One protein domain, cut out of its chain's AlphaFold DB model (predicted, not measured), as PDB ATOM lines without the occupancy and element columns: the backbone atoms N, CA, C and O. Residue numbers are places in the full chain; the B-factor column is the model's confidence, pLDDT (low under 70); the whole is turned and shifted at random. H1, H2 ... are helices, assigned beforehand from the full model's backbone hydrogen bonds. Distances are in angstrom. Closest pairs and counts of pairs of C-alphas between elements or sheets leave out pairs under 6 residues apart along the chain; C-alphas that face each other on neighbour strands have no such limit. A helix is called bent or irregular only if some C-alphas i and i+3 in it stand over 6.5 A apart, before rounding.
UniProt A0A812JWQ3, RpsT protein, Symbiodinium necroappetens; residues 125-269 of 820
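This is residues 125 to 269 of the 820 residues of the protein "RpsT protein" of Symbiodinium necroappetens (UniProt A0A812JWQ3). The long helix H2 runs through most of the length: its later part joins H3 and H4 in an up-and-down bundle of three, each running against the one before, while its first part reaches out past them with H1 folded back loosely beside it. Short H5 packs on H4 after a long loop, of which residues 248 to 253 stick out. The printed part has 145 residues with five named helices, H1 to H5 in order, and no named strand; the class is all helix. It is loose, with a radius of gyration of the C-alphas of 20.1 A, and spans 68 by 34 by 24 A.

H2, residues 147 to 182, has a kink of 27 degrees near residue 170. With residues 162 to 176 alone it touches H3, residues 190 to 213, in a helical hairpin at a shallow tilt of 10 degrees, opposite ways; the closest C-alphas, of Ala 169 and Ala 204, are 4.8 A apart. With residues 170 to 181 alone H2 touches the hub H4, residues 219 to 239, the same way at 14 degrees, a shallow tilt; the closest C-alphas, of Ile 181 and Gly 236, are 5.2 A apart. H3 and H4 touch as a helical hairpin, 6.1 A between their closest C-alphas, of Thr 212 and Arg 219. H4, with residues 227 to 234 alone, touches H5, residues 259 to 262; the closest C-alphas, of Phe 230 and Ala 259, are 5.4 A apart. H1, residues 125 to 139, is close to H2 but not clearly touching, 7.0 A between the closest C-alphas, of Cys 134 and Ala 157; it is apart from H3, H4 and H5. Every O i to N i+4 pair is within hydrogen-bond range in H1 and H4, 30 of 32 in H2 and 18 of 20 in H3; H5 is too short for such a pair.

H2 is 51.1 A long, from C-alpha 147 at (100.992, 174.261, 117.298) to C-alpha 182 at (118.404, 139.254, 150.230). H3 measures 32.2 A and is irregular, with C-alphas 196 and 199 7.3 A apart. H4 measures 30.5 A, H1 20.3 A and H5 5.1 A, ending at C-alpha 262 at (131.153, 156.415, 153.165).

The two C-alphas farthest apart, of Trp 142 and Glu 250, are 69.8 A apart. The printed part has no cut. The link from H4 to H5, residues 240 to 258, is long. Residues 125 to 144 have pLDDT under 70.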
ATOM      1  N   LYS A 125      99.203 146.887 132.596       56.34
ATOM      2  CA  LYS A 125      98.064 147.781 132.312       56.34
ATOM      3  C   LYS A 125      98.442 149.263 132.401       56.34
ATOM      4  O   LYS A 125      97.987 150.047 131.571       56.34
ATOM      5  N   VAL A 126      99.299 149.659 133.347       57.38
ATOM      6  CA  VAL A 126      99.777 151.054 133.465       57.38
ATOM      7  C   VAL A 126     100.735 151.408 132.323       57.38
ATOM      8  O   VAL A 126     100.564 152.446 131.683       57.38
ATOM      9  N   ALA A 127     101.691 150.526 132.011       54.72
ATOM     10  CA  ALA A 127     102.606 150.722 130.885       54.72
ATOM     11  C   ALA A 127     101.841 150.803 129.551       54.72
ATOM     12  O   ALA A 127     102.008 151.776 128.812       54.72
ATOM     13  N   ARG A 128     100.918 149.859 129.301       57.28
ATOM     14  CA  ARG A 128     100.024 149.869 128.134       57.28
ATOM     15  C   ARG A 128      99.218 151.163 128.064       57.28
ATOM     16  O   ARG A 128      99.274 151.798 127.024       57.28
ATOM     17  N   ARG A 129      98.575 151.633 129.145       59.22
ATOM     18  CA  ARG A 129      97.866 152.936 129.156       59.22
ATOM     19  C   ARG A 129      98.773 154.116 128.784       59.22
ATOM     20  O   ARG A 129      98.326 155.004 128.067       59.22
ATOM     21  N   SER A 130     100.036 154.132 129.218       55.53
ATOM     22  CA  SER A 130     100.975 155.215 128.871       55.53
ATOM     23  C   SER A 130     101.458 155.176 127.413       55.53
ATOM     24  O   SER A 130     101.591 156.228 126.789       55.53
ATOM     25  N   LEU A 131     101.649 153.982 126.842       56.34
ATOM     26  CA  LEU A 131     102.026 153.805 125.437       56.34
ATOM     27  C   LEU A 131     100.834 154.024 124.498       56.34
ATOM     28  O   LEU A 131     100.968 154.769 123.532       56.34
ATOM     29  N   TYR A 132      99.648 153.506 124.838       55.31
ATOM     30  CA  TYR A 132      98.393 153.845 124.156       55.31
ATOM     31  C   TYR A 132      98.124 155.350 124.226       55.31
ATOM     32  O   TYR A 132      97.711 155.937 123.236       55.31
ATOM     33  N   SER A 133      98.407 156.011 125.356       60.81
ATOM     34  CA  SER A 133      98.313 157.471 125.436       60.81
ATOM     35  C   SER A 133      99.212 158.152 124.411       60.81
ATOM     36  O   SER A 133      98.781 159.154 123.862       60.81
ATOM     37  N   CYS A 134     100.423 157.665 124.139       54.25
ATOM     38  CA  CYS A 134     101.275 158.276 123.118       54.25
ATOM     39  C   CYS A 134     100.757 157.941 121.712       54.25
ATOM     40  O   CYS A 134     100.481 158.850 120.938       54.25
ATOM     41  N   TYR A 135     100.513 156.666 121.409       52.00
ATOM     42  CA  TYR A 135     100.072 156.223 120.083       52.00
ATOM     43  C   TYR A 135      98.735 156.863 119.657       52.00
ATOM     44  O   TYR A 135      98.619 157.392 118.556       52.00
ATOM     45  N   THR A 136      97.749 156.937 120.559       57.28
ATOM     46  CA  THR A 136      96.457 157.601 120.299       57.28
ATOM     47  C   THR A 136      96.584 159.127 120.201       57.28
ATOM     48  O   THR A 136      95.778 159.757 119.519       57.28
ATOM     49  N   LEU A 137      97.582 159.741 120.854       56.41
ATOM     50  CA  LEU A 137      97.845 161.180 120.721       56.41
ATOM     51  C   LEU A 137      98.562 161.531 119.410       56.41
ATOM     52  O   LEU A 137      98.330 162.627 118.912       56.41
ATOM     53  N   TYR A 138      99.375 160.634 118.846       56.25
ATOM     54  CA  TYR A 138     100.095 160.871 117.588       56.25
ATOM     55  C   TYR A 138      99.325 160.444 116.330       56.25
ATOM     56  O   TYR A 138      99.402 161.148 115.331       56.25
ATOM     57  N   PHE A 139      98.578 159.333 116.367       53.75
ATOM     58  CA  PHE A 139      98.109 158.653 115.144       53.75
ATOM     59  C   PHE A 139      96.586 158.473 115.031       53.75
ATOM     60  O   PHE A 139      96.124 157.743 114.158       53.75
ATOM     61  N   ARG A 140      95.776 159.056 115.931       51.78
ATOM     62  CA  ARG A 140      94.337 158.716 116.012       51.78
ATOM     63  C   ARG A 140      93.364 159.876 116.233       51.78
ATOM     64  O   ARG A 140      92.257 159.658 116.725       51.78
ATOM     65  N   ARG A 141      93.743 161.104 115.869       56.81
ATOM     66  CA  ARG A 141      92.809 162.240 115.795       56.81
ATOM     67  C   ARG A 141      92.810 162.864 114.406       56.81
ATOM     68  O   ARG A 141      93.839 163.332 113.949       56.81
ATOM     69  N   TRP A 142      91.613 162.927 113.831       49.59
ATOM     70  CA  TRP A 142      91.282 163.572 112.557       49.59
ATOM     71  C   TRP A 142      91.507 165.091 112.536       49.59
ATOM     72  O   TRP A 142      91.643 165.691 111.484       49.59
ATOM     73  N   ARG A 143      91.528 165.748 113.702       61.38
ATOM     74  CA  ARG A 143      91.780 167.192 113.784       61.38
ATOM     75  C   ARG A 143      93.259 167.464 114.001       61.38
ATOM     76  O   ARG A 143      93.812 166.998 115.001       61.38
ATOM     77  N   TYR A 144      93.839 168.297 113.138       65.69
ATOM     78  CA  TYR A 144      95.132 168.927 113.379       65.69
ATOM     79  C   TYR A 144      95.169 169.541 114.781       65.69
ATOM     80  O   TYR A 144      94.305 170.323 115.179       65.69
ATOM     81  N   TYR A 145      96.185 169.163 115.547       73.19
ATOM     82  CA  TYR A 145      96.487 169.820 116.807       73.19
ATOM     83  C   TYR A 145      97.035 171.220 116.526       73.19
ATOM     84  O   TYR A 145      97.950 171.367 115.716       73.19
ATOM     85  N   GLU A 146      96.562 172.216 117.274       79.56
ATOM     86  CA  GLU A 146      97.211 173.528 117.357       79.56
ATOM     87  C   GLU A 146      98.715 173.384 117.634       79.56
ATOM     88  O   GLU A 146      99.149 172.481 118.358       79.56
ATOM     89  N   ASP A 147      99.532 174.317 117.152       81.00
ATOM     90  CA  ASP A 147     100.992 174.261 117.298       81.00
ATOM     91  C   ASP A 147     101.476 174.169 118.740       81.00
ATOM     92  O   ASP A 147     102.517 173.565 119.020       81.00
ATOM     93  N   ARG A 148     100.728 174.761 119.674       81.75
ATOM     94  CA  ARG A 148     100.992 174.633 121.107       81.75
ATOM     95  C   ARG A 148     100.744 173.203 121.584       81.75
ATOM     96  O   ARG A 148     101.568 172.657 122.313       81.75
ATOM     97  N   ALA A 149      99.665 172.567 121.133       82.06
ATOM     98  CA  ALA A 149      99.383 171.166 121.417       82.06
ATOM     99  C   ALA A 149     100.410 170.230 120.748       82.06
ATOM    100  O   ALA A 149     100.941 169.362 121.438       82.06
ATOM    101  N   ARG A 150     100.798 170.449 119.480       82.44
ATOM    102  CA  ARG A 150     101.870 169.677 118.804       82.44
ATOM    103  C   ARG A 150     103.195 169.739 119.571       82.44
ATOM    104  O   ARG A 150     103.792 168.699 119.858       82.44
ATOM    105  N   ARG A 151     103.623 170.942 119.975       88.12
ATOM    106  CA  ARG A 151     104.821 171.149 120.811       88.12
ATOM    107  C   ARG A 151     104.694 170.472 122.178       88.12
ATOM    108  O   ARG A 151     105.603 169.753 122.584       88.12
ATOM    109  N   ASN A 152     103.555 170.620 122.856       88.75
ATOM    110  CA  ASN A 152     103.302 169.967 124.143       88.75
ATOM    111  C   ASN A 152     103.354 168.434 124.047       88.75
ATOM    112  O   ASN A 152     103.884 167.789 124.951       88.75
ATOM    113  N   LEU A 153     102.841 167.840 122.963       86.69
ATOM    114  CA  LEU A 153     102.900 166.395 122.728       86.69
ATOM    115  C   LEU A 153     104.332 165.912 122.488       86.69
ATOM    116  O   LEU A 153     104.758 164.968 123.156       86.69
ATOM    117  N   ARG A 154     105.097 166.605 121.632       88.75
ATOM    118  CA  ARG A 154     106.521 166.315 121.386       88.75
ATOM    119  C   ARG A 154     107.340 166.379 122.676       88.75
ATOM    120  O   ARG A 154     108.011 165.411 123.031       88.75
ATOM    121  N   ASN A 155     107.195 167.466 123.432       91.69
ATOM    122  CA  ASN A 155     107.890 167.660 124.705       91.69
ATOM    123  C   ASN A 155     107.461 166.614 125.747       91.69
ATOM    124  O   ASN A 155     108.289 166.110 126.500       91.69
ATOM    125  N   ARG A 156     106.178 166.229 125.784       92.56
ATOM    126  CA  ARG A 156     105.681 165.169 126.676       92.56
ATOM    127  C   ARG A 156     106.262 163.800 126.322       92.56
ATOM    128  O   ARG A 156     106.652 163.082 127.240       92.56
ATOM    129  N   ALA A 157     106.325 163.439 125.042       87.94
ATOM    130  CA  ALA A 157     106.898 162.171 124.591       87.94
ATOM    131  C   ALA A 157     108.394 162.083 124.928       87.94
ATOM    132  O   ALA A 157     108.818 161.121 125.571       87.94
ATOM    133  N   TYR A 158     109.157 163.136 124.613       93.81
ATOM    134  CA  TYR A 158     110.567 163.270 124.988       93.81
ATOM    135  C   TYR A 158     110.773 163.149 126.508       93.81
ATOM    136  O   TYR A 158     111.541 162.310 126.980       93.81
ATOM    137  N   ASN A 159     109.989 163.891 127.298       95.81
ATOM    138  CA  ASN A 159     110.044 163.831 128.758       95.81
ATOM    139  C   ASN A 159     109.712 162.437 129.314       95.81
ATOM    140  O   ASN A 159     110.269 162.048 130.339       95.81
ATOM    141  N   ILE A 160     108.809 161.677 128.683       94.12
ATOM    142  CA  ILE A 160     108.503 160.290 129.071       94.12
ATOM    143  C   ILE A 160     109.679 159.365 128.737       94.12
ATOM    144  O   ILE A 160     110.064 158.565 129.590       94.12
ATOM    145  N   PHE A 161     110.264 159.489 127.544       95.06
ATOM    146  CA  PHE A 161     111.436 158.718 127.125       95.06
ATOM    147  C   PHE A 161     112.616 158.934 128.084       95.06
ATOM    148  O   PHE A 161     113.069 157.980 128.719       95.06
ATOM    149  N   MET A 162     113.022 160.187 128.299       97.06
ATOM    150  CA  MET A 162     114.120 160.551 129.201       97.06
ATOM    151  C   MET A 162     113.842 160.123 130.651       97.06
ATOM    152  O   MET A 162     114.708 159.553 131.316       97.06
ATOM    153  N   LYS A 163     112.594 160.266 131.133       96.50
ATOM    154  CA  LYS A 163     112.195 159.754 132.459       96.50
ATOM    155  C   LYS A 163     112.214 158.233 132.561       96.50
ATOM    156  O   LYS A 163     112.302 157.719 133.673       96.50
ATOM    157  N   ASN A 164     112.105 157.506 131.454       96.06
ATOM    158  CA  ASN A 164     112.243 156.054 131.431       96.06
ATOM    159  C   ASN A 164     113.713 155.622 131.286       96.06
ATOM    160  O   ASN A 164     114.063 154.595 131.866       96.06
ATOM    161  N   LYS A 165     114.564 156.410 130.606       96.94
ATOM    162  CA  LYS A 165     116.020 156.196 130.476       96.94
ATOM    163  C   LYS A 165     116.683 156.109 131.858       96.94
ATOM    164  O   LYS A 165     117.075 155.016 132.267       96.94
ATOM    165  N   TYR A 166     116.654 157.185 132.656       97.94
ATOM    166  CA  TYR A 166     117.293 157.176 133.986       97.94
ATOM    167  C   TYR A 166     116.659 156.163 134.954       97.94
ATOM    168  O   TYR A 166     117.352 155.563 135.772       97.94
ATOM    169  N   LYS A 167     115.341 155.917 134.864       97.56
ATOM    170  CA  LYS A 167     114.674 154.897 135.693       97.56
ATOM    171  C   LYS A 167     115.159 153.484 135.385       97.56
ATOM    172  O   LYS A 167     115.144 152.660 136.293       97.56
ATOM    173  N   LYS A 168     115.535 153.175 134.137       97.94
ATOM    174  CA  LYS A 168     116.097 151.867 133.770       97.94
ATOM    175  C   LYS A 168     117.500 151.698 134.357       97.94
ATOM    176  O   LYS A 168     117.710 150.691 135.029       97.94
ATOM    177  N   ALA A 169     118.382 152.689 134.185       97.88
ATOM    178  CA  ALA A 169     119.740 152.685 134.744       97.88
ATOM    179  C   ALA A 169     119.716 152.573 136.282       97.88
ATOM    180  O   ALA A 169     120.159 151.575 136.842       97.88
ATOM    181  N   MET A 170     118.998 153.475 136.966       98.38
ATOM    182  CA  MET A 170     118.774 153.429 138.422       98.38
ATOM    183  C   MET A 170     118.180 152.089 138.911       98.38
ATOM    184  O   MET A 170     118.421 151.671 140.043       98.38
ATOM    185  N   LYS A 171     117.387 151.388 138.085       98.19
ATOM    186  CA  LYS A 171     116.845 150.061 138.425       98.19
ATOM    187  C   LYS A 171     117.888 148.943 138.279       98.19
ATOM    188  O   LYS A 171     117.684 147.900 138.890       98.19
ATOM    189  N   LYS A 172     118.955 149.083 137.478       98.12
ATOM    190  CA  LYS A 172     120.087 148.130 137.475       98.12
ATOM    191  C   LYS A 172     120.735 148.125 138.866       98.12
ATOM    192  O   LYS A 172     120.544 147.154 139.594       98.12
ATOM    193  N   VAL A 173     121.276 149.272 139.289       98.38
ATOM    194  CA  VAL A 173     121.865 149.495 140.626       98.38
ATOM    195  C   VAL A 173     120.940 149.018 141.749       98.38
ATOM    196  O   VAL A 173     121.334 148.223 142.594       98.38
ATOM    197  N   LEU A 174     119.667 149.437 141.754       98.19
ATOM    198  CA  LEU A 174     118.762 149.051 142.841       98.19
ATOM    199  C   LEU A 174     118.406 147.554 142.870       98.19
ATOM    200  O   LEU A 174     118.094 147.056 143.948       98.19
ATOM    201  N   ARG A 175     118.438 146.831 141.739       97.88
ATOM    202  CA  ARG A 175     118.267 145.364 141.748       97.88
ATOM    203  C   ARG A 175     119.480 144.687 142.357       97.88
ATOM    204  O   ARG A 175     119.291 143.908 143.283       97.88
ATOM    205  N   TYR A 176     120.677 145.100 141.947       97.56
ATOM    206  CA  TYR A 176     121.913 144.639 142.564       97.56
ATOM    207  C   TYR A 176     121.876 144.827 144.089       97.56
ATOM    208  O   TYR A 176     122.086 143.879 144.830       97.56
ATOM    209  N   THR A 177     121.490 146.008 144.594       97.44
ATOM    210  CA  THR A 177     121.406 146.219 146.058       97.44
ATOM    211  C   THR A 177     120.361 145.338 146.753       97.44
ATOM    212  O   THR A 177     120.498 145.050 147.935       97.44
ATOM    213  N   VAL A 178     119.314 144.894 146.049       97.62
ATOM    214  CA  VAL A 178     118.319 143.951 146.592       97.62
ATOM    215  C   VAL A 178     118.881 142.528 146.604       97.62
ATOM    216  O   VAL A 178     118.716 141.834 147.601       97.62
ATOM    217  N   GLU A 179     119.595 142.123 145.554       97.12
ATOM    218  CA  GLU A 179     120.326 140.851 145.487       97.12
ATOM    219  C   GLU A 179     121.448 140.789 146.541       97.12
ATOM    220  O   GLU A 179     121.598 139.771 147.206       97.12
ATOM    221  N   LEU A 180     122.143 141.899 146.806       96.62
ATOM    222  CA  LEU A 180     123.117 142.015 147.895       96.62
ATOM    223  C   LEU A 180     122.463 141.922 149.288       96.62
ATOM    224  O   LEU A 180     123.066 141.397 150.213       96.62
ATOM    225  N   ILE A 181     121.233 142.413 149.477       96.88
ATOM    226  CA  ILE A 181     120.557 142.401 150.793       96.88
ATOM    227  C   ILE A 181     119.853 141.070 151.105       96.88
ATOM    228  O   ILE A 181     119.723 140.715 152.284       96.88
ATOM    229  N   TYR A 182     119.319 140.396 150.083       97.25
ATOM    230  CA  TYR A 182     118.404 139.254 150.230       97.25
ATOM    231  C   TYR A 182     118.831 137.996 149.468       97.25
ATOM    232  O   TYR A 182     118.209 136.958 149.661       97.25
ATOM    233  N   GLY A 183     119.833 138.085 148.593       95.50
ATOM    234  CA  GLY A 183     120.350 136.956 147.832       95.50
ATOM    235  C   GLY A 183     121.558 136.287 148.484       95.50
ATOM    236  O   GLY A 183     122.199 136.816 149.406       95.50
ATOM    237  N   ASP A 184     121.885 135.124 147.930       95.81
ATOM    238  CA  ASP A 184     122.938 134.229 148.416       95.81
ATOM    239  C   ASP A 184     124.355 134.726 148.092       95.81
ATOM    240  O   ASP A 184     125.325 134.202 148.634       95.81
ATOM    241  N   LYS A 185     124.492 135.776 147.265       93.50
ATOM    242  CA  LYS A 185     125.772 136.455 147.025       93.50
ATOM    243  C   LYS A 185     126.384 136.901 148.359       93.50
ATOM    244  O   LYS A 185     125.797 137.703 149.091       93.50
ATOM    245  N   GLN A 186     127.569 136.386 148.671       94.94
ATOM    246  CA  GLN A 186     128.399 136.801 149.802       94.94
ATOM    247  C   GLN A 186     129.747 137.282 149.252       94.94
ATOM    248  O   GLN A 186     130.687 136.493 149.208       94.94
ATOM    249  N   PRO A 187     129.830 138.535 148.769       96.25
ATOM    250  CA  PRO A 187     131.110 139.120 148.389       96.25
ATOM    251  C   PRO A 187     132.005 139.209 149.629       96.25
ATOM    252  O   PRO A 187     131.529 139.514 150.724       96.25
ATOM    253  N   ALA A 188     133.291 138.924 149.461       96.62
ATOM    254  CA  ALA A 188     134.266 138.836 150.543       96.62
ATOM    255  C   ALA A 188     134.718 140.216 151.050       96.62
ATOM    256  O   ALA A 188     135.214 140.336 152.169       96.62
ATOM    257  N   SER A 189     134.558 141.263 150.234       97.69
ATOM    258  CA  SER A 189     134.968 142.633 150.551       97.69
ATOM    259  C   SER A 189     133.977 143.661 150.002       97.69
ATOM    260  O   SER A 189     133.307 143.430 148.996       97.69
ATOM    261  N   HIS A 190     133.923 144.844 150.621       96.69
ATOM    262  CA  HIS A 190     133.216 145.992 150.039       96.69
ATOM    263  C   HIS A 190     133.823 146.424 148.694       96.69
ATOM    264  O   HIS A 190     133.097 146.921 147.838       96.69
ATOM    265  N   GLN A 191     135.121 146.185 148.464       97.31
ATOM    266  CA  GLN A 191     135.748 146.495 147.174       97.31
ATOM    267  C   GLN A 191     135.127 145.674 146.035       97.31
ATOM    268  O   GLN A 191     134.752 146.248 145.023       97.31
ATOM    269  N   GLU A 192     134.899 144.375 146.242       97.00
ATOM    270  CA  GLU A 192     134.257 143.482 145.264       97.00
ATOM    271  C   GLU A 192     132.827 143.942 144.918       97.00
ATOM    272  O   GLU A 192     132.429 143.954 143.754       97.00
ATOM    273  N   VAL A 193     132.071 144.414 145.922       97.44
ATOM    274  CA  VAL A 193     130.759 145.053 145.711       97.44
ATOM    275  C   VAL A 193     130.884 146.307 144.851       97.44
ATOM    276  O   VAL A 193     130.055 146.532 143.971       97.44
ATOM    277  N   MET A 194     131.886 147.145 145.111       97.62
ATOM    278  CA  MET A 194     132.096 148.363 144.336       97.62
ATOM    279  C   MET A 194     132.558 148.061 142.914       97.62
ATOM    280  O   MET A 194     132.056 148.707 142.002       97.62
ATOM    281  N   ASP A 195     133.410 147.062 142.698       96.94
ATOM    282  CA  ASP A 195     133.874 146.660 141.369       96.94
ATOM    283  C   ASP A 195     132.704 146.147 140.499       96.94
ATOM    284  O   ASP A 195     132.574 146.564 139.349       96.94
ATOM    285  N   GLU A 196     131.779 145.347 141.055       96.69
ATOM    286  CA  GLU A 196     130.551 144.930 140.347       96.69
ATOM    287  C   GLU A 196     129.545 146.088 140.130       96.69
ATOM    288  O   GLU A 196     128.774 146.075 139.166       96.69
ATOM    289  N   VAL A 197     129.484 147.078 141.033       97.69
ATOM    290  CA  VAL A 197     128.450 148.136 141.015       97.69
ATOM    291  C   VAL A 197     128.874 149.401 140.275       97.69
ATOM    292  O   VAL A 197     127.999 150.096 139.751       97.69
ATOM    293  N   LYS A 198     130.174 149.714 140.230       97.12
ATOM    294  CA  LYS A 198     130.717 150.998 139.765       97.12
ATOM    295  C   LYS A 198     130.231 151.359 138.365       97.12
ATOM    296  O   LYS A 198     129.576 152.383 138.224       97.12
ATOM    297  N   GLU A 199     130.393 150.473 137.383       97.19
ATOM    298  CA  GLU A 199     129.946 150.713 135.998       97.19
ATOM    299  C   GLU A 199     128.437 151.038 135.913       97.19
ATOM    300  O   GLU A 199     128.019 151.998 135.266       97.19
ATOM    301  N   MET A 200     127.595 150.285 136.635       97.88
ATOM    302  CA  MET A 200     126.147 150.539 136.683       97.88
ATOM    303  C   MET A 200     125.789 151.847 137.401       97.88
ATOM    304  O   MET A 200     124.731 152.431 137.137       97.88
ATOM    305  N   LEU A 201     126.611 152.268 138.362       97.81
ATOM    306  CA  LEU A 201     126.423 153.476 139.156       97.81
ATOM    307  C   LEU A 201     126.875 154.724 138.391       97.81
ATOM    308  O   LEU A 201     126.168 155.732 138.447       97.81
ATOM    309  N   ASP A 202     127.964 154.613 137.631       97.19
ATOM    310  CA  ASP A 202     128.481 155.616 136.702       97.19
ATOM    311  C   ASP A 202     127.452 155.866 135.585       97.19
ATOM    312  O   ASP A 202     126.918 156.975 135.502       97.19
ATOM    313  N   GLU A 203     127.015 154.823 134.857       96.88
ATOM    314  CA  GLU A 203     125.938 154.909 133.847       96.88
ATOM    315  C   GLU A 203     124.674 155.572 134.429       96.88
ATOM    316  O   GLU A 203     124.029 156.420 133.803       96.88
ATOM    317  N   ALA A 204     124.287 155.203 135.655       98.00
ATOM    318  CA  ALA A 204     123.117 155.783 136.300       98.00
ATOM    319  C   ALA A 204     123.322 157.252 136.710       98.00
ATOM    320  O   ALA A 204     122.351 158.013 136.691       98.00
ATOM    321  N   CYS A 205     124.537 157.662 137.078       97.50
ATOM    322  CA  CYS A 205     124.860 159.040 137.433       97.50
ATOM    323  C   CYS A 205     124.923 159.949 136.202       97.50
ATOM    324  O   CYS A 205     124.271 160.997 136.218       97.50
ATOM    325  N   GLU A 206     125.604 159.523 135.137       96.38
ATOM    326  CA  GLU A 206     125.688 160.235 133.856       96.38
ATOM    327  C   GLU A 206     124.302 160.464 133.246       96.38
ATOM    328  O   GLU A 206     123.924 161.593 132.937       96.38
ATOM    329  N   VAL A 207     123.481 159.410 133.154       97.12
ATOM    330  CA  VAL A 207     122.121 159.505 132.599       97.12
ATOM    331  C   VAL A 207     121.203 160.366 133.482       97.12
ATOM    332  O   VAL A 207     120.255 160.974 132.985       97.12
ATOM    333  N   ILE A 208     121.442 160.456 134.796       97.56
ATOM    334  CA  ILE A 208     120.707 161.398 135.658       97.56
ATOM    335  C   ILE A 208     121.104 162.849 135.350       97.56
ATOM    336  O   ILE A 208     120.220 163.712 135.318       97.56
ATOM    337  N   ASP A 209     122.384 163.124 135.104       97.06
ATOM    338  CA  ASP A 209     122.861 164.476 134.801       97.06
ATOM    339  C   ASP A 209     122.473 164.917 133.386       97.06
ATOM    340  O   ASP A 209     121.943 166.015 133.237       97.06
ATOM    341  N   GLU A 210     122.570 164.041 132.380       95.69
ATOM    342  CA  GLU A 210     122.027 164.251 131.028       95.69
ATOM    343  C   GLU A 210     120.563 164.719 131.087       95.69
ATOM    344  O   GLU A 210     120.195 165.768 130.560       95.69
ATOM    345  N   VAL A 211     119.709 163.964 131.786       97.06
ATOM    346  CA  VAL A 211     118.274 164.265 131.936       97.06
ATOM    347  C   VAL A 211     118.041 165.575 132.714       97.06
ATOM    348  O   VAL A 211     116.985 166.201 132.574       97.06
ATOM    349  N   THR A 212     119.015 166.007 133.519       96.75
ATOM    350  CA  THR A 212     118.981 167.271 134.270       96.75
ATOM    351  C   THR A 212     119.381 168.458 133.393       96.75
ATOM    352  O   THR A 212     118.657 169.451 133.370       96.75
ATOM    353  N   VAL A 213     120.458 168.336 132.610       95.19
ATOM    354  CA  VAL A 213     120.910 169.339 131.625       95.19
ATOM    355  C   VAL A 213     119.850 169.556 130.541       95.19
ATOM    356  O   VAL A 213     119.557 170.688 130.176       95.19
ATOM    357  N   GLN A 214     119.173 168.489 130.105       94.94
ATOM    358  CA  GLN A 214     118.046 168.555 129.163       94.94
ATOM    359  C   GLN A 214     116.749 169.148 129.773       94.94
ATOM    360  O   GLN A 214     115.690 169.114 129.146       94.94
ATOM    361  N   GLY A 215     116.777 169.642 131.019       95.94
ATOM    362  CA  GLY A 215     115.644 170.303 131.684       95.94
ATOM    363  C   GLY A 215     114.466 169.387 132.051       95.94
ATOM    364  O   GLY A 215     113.430 169.855 132.528       95.94
ATOM    365  N   VAL A 216     114.594 168.070 131.859       97.81
ATOM    366  CA  VAL A 216     113.527 167.086 132.124       97.81
ATOM    367  C   VAL A 216     113.397 166.775 133.622       97.81
ATOM    368  O   VAL A 216     112.316 166.392 134.103       97.81
ATOM    369  N   LEU A 217     114.498 166.931 134.365       97.56
ATOM    370  CA  LEU A 217     114.605 166.732 135.807       97.56
ATOM    371  C   LEU A 217     115.236 167.967 136.467       97.56
ATOM    372  O   LEU A 217     116.238 168.488 136.004       97.56
ATOM    373  N   HIS A 218     114.667 168.429 137.580       97.88
ATOM    374  CA  HIS A 218     115.249 169.539 138.341       97.88
ATOM    375  C   HIS A 218     116.477 169.081 139.149       97.88
ATOM    376  O   HIS A 218     116.422 168.021 139.779       97.88
ATOM    377  N   ARG A 219     117.526 169.915 139.228       96.75
ATOM    378  CA  ARG A 219     118.806 169.633 139.920       96.75
ATOM    379  C   ARG A 219     118.659 169.037 141.330       96.75
ATOM    380  O   ARG A 219     119.227 167.990 141.627       96.75
ATOM    381  N   ASN A 220     117.786 169.598 142.172       97.31
ATOM    382  CA  ASN A 220     117.558 169.075 143.533       97.31
ATOM    383  C   ASN A 220     116.884 167.689 143.532       97.31
ATOM    384  O   ASN A 220     117.022 166.922 144.485       97.31
ATOM    385  N   THR A 221     116.134 167.355 142.481       98.19
ATOM    386  CA  THR A 221     115.553 166.019 142.309       98.19
ATOM    387  C   THR A 221     116.614 165.038 141.823       98.19
ATOM    388  O   THR A 221     116.626 163.914 142.312       98.19
ATOM    389  N   ALA A 222     117.514 165.453 140.927       97.62
ATOM    390  CA  ALA A 222     118.653 164.656 140.468       97.62
ATOM    391  C   ALA A 222     119.556 164.229 141.637       97.62
ATOM    392  O   ALA A 222     119.735 163.031 141.867       97.62
ATOM    393  N   ALA A 223     119.977 165.188 142.472       96.62
ATOM    394  CA  ALA A 223     120.748 164.929 143.690       96.62
ATOM    395  C   ALA A 223     120.054 163.908 144.619       96.62
ATOM    396  O   ALA A 223     120.666 162.927 145.038       96.62
ATOM    397  N   LYS A 224     118.739 164.057 144.855       97.94
ATOM    398  CA  LYS A 224     117.935 163.099 145.642       97.94
ATOM    399  C   LYS A 224     117.811 161.707 144.998       97.94
ATOM    400  O   LYS A 224     117.524 160.742 145.705       97.94
ATOM    401  N   ARG A 225     117.973 161.565 143.674       98.31
ATOM    402  CA  ARG A 225     118.002 160.249 143.000       98.31
ATOM    403  C   ARG A 225     119.362 159.574 143.155       98.31
ATOM    404  O   ARG A 225     119.363 158.394 143.494       98.31
ATOM    405  N   LYS A 226     120.462 160.318 142.996       98.00
ATOM    406  CA  LYS A 226     121.833 159.842 143.250       98.00
ATOM    407  C   LYS A 226     122.008 159.389 144.706       98.00
ATOM    408  O   LYS A 226     122.258 158.214 144.955       98.00
ATOM    409  N   ASP A 227     121.697 160.259 145.671       97.56
ATOM    410  CA  ASP A 227     121.735 159.960 147.115       97.56
ATOM    411  C   ASP A 227     120.917 158.710 147.497       97.56
ATOM    412  O   ASP A 227     121.356 157.876 148.288       97.56
ATOM    413  N   ARG A 228     119.750 158.498 146.870       98.19
ATOM    414  CA  ARG A 228     118.953 157.280 147.090       98.19
ATOM    415  C   ARG A 228     119.676 155.994 146.660       98.19
ATOM    416  O   ARG A 228     119.437 154.968 147.298       98.19
ATOM    417  N   MET A 229     120.482 156.023 145.596       98.50
ATOM    418  CA  MET A 229     121.270 154.863 145.156       98.50
ATOM    419  C   MET A 229     122.427 154.609 146.121       98.50
ATOM    420  O   MET A 229     122.521 153.510 146.660       98.50
ATOM    421  N   PHE A 230     123.209 155.641 146.450       98.12
ATOM    422  CA  PHE A 230     124.326 155.535 147.397       98.12
ATOM    423  C   PHE A 230     123.875 155.001 148.766       98.12
ATOM    424  O   PHE A 230     124.454 154.053 149.288       98.12
ATOM    425  N   ARG A 231     122.762 155.512 149.316       97.31
ATOM    426  CA  ARG A 231     122.179 154.986 150.565       97.31
ATOM    427  C   ARG A 231     121.637 153.557 150.452       97.31
ATOM    428  O   ARG A 231     121.421 152.927 151.482       97.31
ATOM    429  N   ALA A 232     121.311 153.068 149.255       97.88
ATOM    430  CA  ALA A 232     120.877 151.683 149.063       97.88
ATOM    431  C   ALA A 232     122.069 150.720 149.040       97.88
ATOM    432  O   ALA A 232     121.980 149.672 149.669       97.88
ATOM    433  N   ILE A 233     123.172 151.117 148.396       97.88
ATOM    434  CA  ILE A 233     124.445 150.383 148.405       97.88
ATOM    435  C   ILE A 233     124.987 150.322 149.835       97.88
ATOM    436  O   ILE A 233     125.185 149.229 150.350       97.88
ATOM    437  N   LEU A 234     125.079 151.472 150.518       97.12
ATOM    438  CA  LEU A 234     125.552 151.551 151.903       97.12
ATOM    439  C   LEU A 234     124.770 150.617 152.841       97.12
ATOM    440  O   LEU A 234     125.380 149.818 153.536       97.12
ATOM    441  N   ARG A 235     123.427 150.633 152.805       97.00
ATOM    442  CA  ARG A 235     122.604 149.708 153.614       97.00
ATOM    443  C   ARG A 235     122.787 148.231 153.248       97.00
ATOM    444  O   ARG A 235     122.538 147.371 154.088       97.00
ATOM    445  N   GLY A 236     123.153 147.932 152.001       97.19
ATOM    446  CA  GLY A 236     123.493 146.576 151.569       97.19
ATOM    447  C   GLY A 236     124.803 146.104 152.189       97.19
ATOM    448  O   GLY A 236     124.826 145.049 152.820       97.19
ATOM    449  N   SER A 237     125.847 146.930 152.089       97.12
ATOM    450  CA  SER A 237     127.157 146.677 152.693       97.12
ATOM    451  C   SER A 237     127.094 146.622 154.227       97.12
ATOM    452  O   SER A 237     127.645 145.693 154.812       97.12
ATOM    453  N   GLU A 238     126.359 147.541 154.873       96.31
ATOM    454  CA  GLU A 238     126.086 147.539 156.324       96.31
ATOM    455  C   GLU A 238     125.443 146.202 156.752       96.31
ATOM    456  O   GLU A 238     125.906 145.555 157.689       96.31
ATOM    457  N   LYS A 239     124.405 145.729 156.043       96.94
ATOM    458  CA  LYS A 239     123.683 144.499 156.419       96.94
ATOM    459  C   LYS A 239     124.459 143.199 156.142       96.94
ATOM    460  O   LYS A 239     124.187 142.198 156.800       96.94
ATOM    461  N   LYS A 240     125.406 143.193 155.199       96.50
ATOM    462  CA  LYS A 240     126.340 142.069 154.992       96.50
ATOM    463  C   LYS A 240     127.586 142.151 155.893       96.50
ATOM    464  O   LYS A 240     128.408 141.248 155.835       96.50
ATOM    465  N   GLY A 241     127.725 143.193 156.723       96.50
ATOM    466  CA  GLY A 241     128.879 143.382 157.613       96.50
ATOM    467  C   GLY A 241     130.162 143.840 156.907       96.50
ATOM    468  O   GLY A 241     131.231 143.777 157.498       96.50
ATOM    469  N   LEU A 242     130.067 144.301 155.653       96.88
ATOM    470  CA  LEU A 242     131.214 144.715 154.828       96.88
ATOM    471  C   LEU A 242     131.684 146.141 155.142       96.88
ATOM    472  O   LEU A 242     132.851 146.469 154.952       96.88
ATOM    473  N   ILE A 243     130.759 146.993 155.594       96.12
ATOM    474  CA  ILE A 243     131.053 148.321 156.137       96.12
ATOM    475  C   ILE A 243     130.408 148.409 157.513       96.12
ATOM    476  O   ILE A 243     129.180 148.400 157.629       96.12
ATOM    477  N   THR A 244     131.224 148.601 158.543       93.62
ATOM    478  CA  THR A 244     130.749 149.150 159.814       93.62
ATOM    479  C   THR A 244     130.621 150.656 159.640       93.62
ATOM    480  O   THR A 244     131.594 151.339 159.323       93.62
ATOM    481  N   ARG A 245     129.417 151.200 159.815       89.75
ATOM    482  CA  ARG A 245     129.248 152.653 159.853       89.75
ATOM    483  C   ARG A 245     129.964 153.177 161.108       89.75
ATOM    484  O   ARG A 245     129.655 152.647 162.175       89.75
ATOM    485  N   PRO A 246     130.854 154.187 161.014       84.00
ATOM    486  CA  PRO A 246     131.517 154.738 162.195       84.00
ATOM    487  C   PRO A 246     130.462 155.163 163.212       84.00
ATOM    488  O   PRO A 246     129.439 155.762 162.839       84.00
ATOM    489  N   SER A 247     130.673 154.794 164.474       80.31
ATOM    490  CA  SER A 247     129.723 155.126 165.528       80.31
ATOM    491  C   SER A 247     129.651 156.648 165.688       80.31
ATOM    492  O   SER A 247     130.597 157.381 165.395       80.31
ATOM    493  N   VAL A 248     128.499 157.164 166.126       81.00
ATOM    494  CA  VAL A 248     128.321 158.619 166.314       81.00
ATOM    495  C   VAL A 248     129.214 159.152 167.449       81.00
ATOM    496  O   VAL A 248     129.440 160.358 167.535       81.00
ATOM    497  N   GLU A 249     129.714 158.251 168.296       84.56
ATOM    498  CA  GLU A 249     130.570 158.523 169.451       84.56
ATOM    499  C   GLU A 249     132.046 158.688 169.056       84.56
ATOM    500  O   GLU A 249     132.721 159.539 169.628       84.56
ATOM    501  N   GLU A 250     132.525 157.947 168.050       84.44
ATOM    502  CA  GLU A 250     133.903 158.053 167.541       84.44
ATOM    503  C   GLU A 250     134.165 159.377 166.806       84.44
ATOM    504  O   GLU A 250     135.223 159.973 166.983       84.44
ATOM    505  N   ASP A 251     133.209 159.853 165.998       84.44
ATOM    506  CA  ASP A 251     133.365 161.085 165.213       84.44
ATOM    507  C   ASP A 251     132.016 161.807 164.984       84.44
ATOM    508  O   ASP A 251     131.265 161.483 164.050       84.44
ATOM    509  N   PRO A 252     131.701 162.865 165.758       84.88
ATOM    510  CA  PRO A 252     130.458 163.626 165.596       84.88
ATOM    511  C   PRO A 252     130.285 164.249 164.200       84.88
ATOM    512  O   PRO A 252     129.156 164.451 163.738       84.88
ATOM    513  N   GLN A 253     131.393 164.540 163.508       84.44
ATOM    514  CA  GLN A 253     131.394 165.108 162.156       84.44
ATOM    515  C   GLN A 253     130.958 164.085 161.090       84.44
ATOM    516  O   GLN A 253     130.274 164.449 160.127       84.44
ATOM    517  N   ASN A 254     131.244 162.792 161.293       83.00
ATOM    518  CA  ASN A 254     130.939 161.735 160.320       83.00
ATOM    519  C   ASN A 254     129.433 161.459 160.175       83.00
ATOM    520  O   ASN A 254     128.989 160.934 159.149       83.00
ATOM    521  N   ARG A 255     128.608 161.906 161.135       84.06
ATOM    522  CA  ARG A 255     127.137 161.792 161.096       84.06
ATOM    523  C   ARG A 255     126.506 162.386 159.831       84.06
ATOM    524  O   ARG A 255     125.475 161.889 159.373       84.06
ATOM    525  N   PHE A 256     127.105 163.442 159.278       88.88
ATOM    526  CA  PHE A 256     126.587 164.177 158.121       88.88
ATOM    527  C   PHE A 256     127.327 163.875 156.811       88.88
ATOM    528  O   PHE A 256     127.041 164.513 155.793       88.88
ATOM    529  N   LEU A 257     128.239 162.893 156.795       91.75
ATOM    530  CA  LEU A 257     128.906 162.490 155.562       91.75
ATOM    531  C   LEU A 257     127.891 161.965 154.528       91.75
ATOM    532  O   LEU A 257     127.062 161.103 154.843       91.75
ATOM    533  N   PRO A 258     127.947 162.449 153.272       94.56
ATOM    534  CA  PRO A 258     127.160 161.889 152.184       94.56
ATOM    535  C   PRO A 258     127.465 160.404 151.987       94.56
ATOM    536  O   PRO A 258     128.625 159.994 152.023       94.56
ATOM    537  N   ALA A 259     126.440 159.605 151.682       96.12
ATOM    538  CA  ALA A 259     126.596 158.157 151.547       96.12
ATOM    539  C   ALA A 259     127.635 157.739 150.486       96.12
ATOM    540  O   ALA A 259     128.255 156.699 150.664       96.12
ATOM    541  N   TYR A 260     127.869 158.549 149.440       96.69
ATOM    542  CA  TYR A 260     128.909 158.273 148.437       96.69
ATOM    543  C   TYR A 260     130.331 158.299 149.024       96.69
ATOM    544  O   TYR A 260     131.151 157.469 148.653       96.69
ATOM    545  N   LYS A 261     130.606 159.187 149.994       96.00
ATOM    546  CA  LYS A 261     131.910 159.247 150.673       96.00
ATOM    547  C   LYS A 261     132.135 158.031 151.567       96.00
ATOM    548  O   LYS A 261     133.233 157.499 151.599       96.00
ATOM    549  N   ILE A 262     131.084 157.571 152.253       95.44
ATOM    550  CA  ILE A 262     131.153 156.415 153.165       95.44
ATOM    551  C   ILE A 262     131.421 155.110 152.395       95.44
ATOM    552  O   ILE A 262     132.140 154.253 152.888       95.44
ATOM    553  N   ILE A 263     130.884 154.963 151.176       96.38
ATOM    554  CA  ILE A 263     131.149 153.794 150.312       96.38
ATOM    555  C   ILE A 263     132.441 153.915 149.479       96.38
ATOM    556  O   ILE A 263     132.668 153.058 148.629       96.38
ATOM    557  N   GLY A 264     133.250 154.966 149.670       96.00
ATOM    558  CA  GLY A 264     134.485 155.188 148.905       96.00
ATOM    559  C   GLY A 264     134.269 155.466 147.409       96.00
ATOM    560  O   GLY A 264     135.156 155.201 146.606       96.00
ATOM    561  N   TYR A 265     133.091 155.961 147.010       97.44
ATOM    562  CA  TYR A 265     132.760 156.216 145.607       97.44
ATOM    563  C   TYR A 265     133.046 157.667 145.220       97.44
ATOM    564  O   TYR A 265     132.394 158.598 145.705       97.44
ATOM    565  N   GLU A 266     133.984 157.844 144.298       96.06
ATOM    566  CA  GLU A 266     134.213 159.105 143.602       96.06
ATOM    567  C   GLU A 266     133.123 159.308 142.544       96.06
ATOM    568  O   GLU A 266     132.844 158.423 141.739       96.06
ATOM    569  N   LEU A 267     132.464 160.469 142.569       93.94
ATOM    570  CA  LEU A 267     131.464 160.816 141.561       93.94
ATOM    571  C   LEU A 267     132.177 161.102 140.229       93.94
ATOM    572  O   LEU A 267     133.066 161.954 140.236       93.94
ATOM    573  N   PRO A 268     131.769 160.481 139.105       92.38
ATOM    574  CA  PRO A 268     132.338 160.794 137.801       92.38
ATOM    575  C   PRO A 268     132.118 162.270 137.468       92.38
ATOM    576  O   PRO A 268     131.079 162.856 137.812       92.38
ATOM    577  N   GLU A 269     133.097 162.869 136.793       87.12
ATOM    578  CA  GLU A 269     132.956 164.230 136.296       87.12
ATOM    579  C   GLU A 269     131.810 164.297 135.281       87.12
ATOM    580  O   GLU A 269     131.568 163.391 134.484       87.12
TER     581      GLU A 269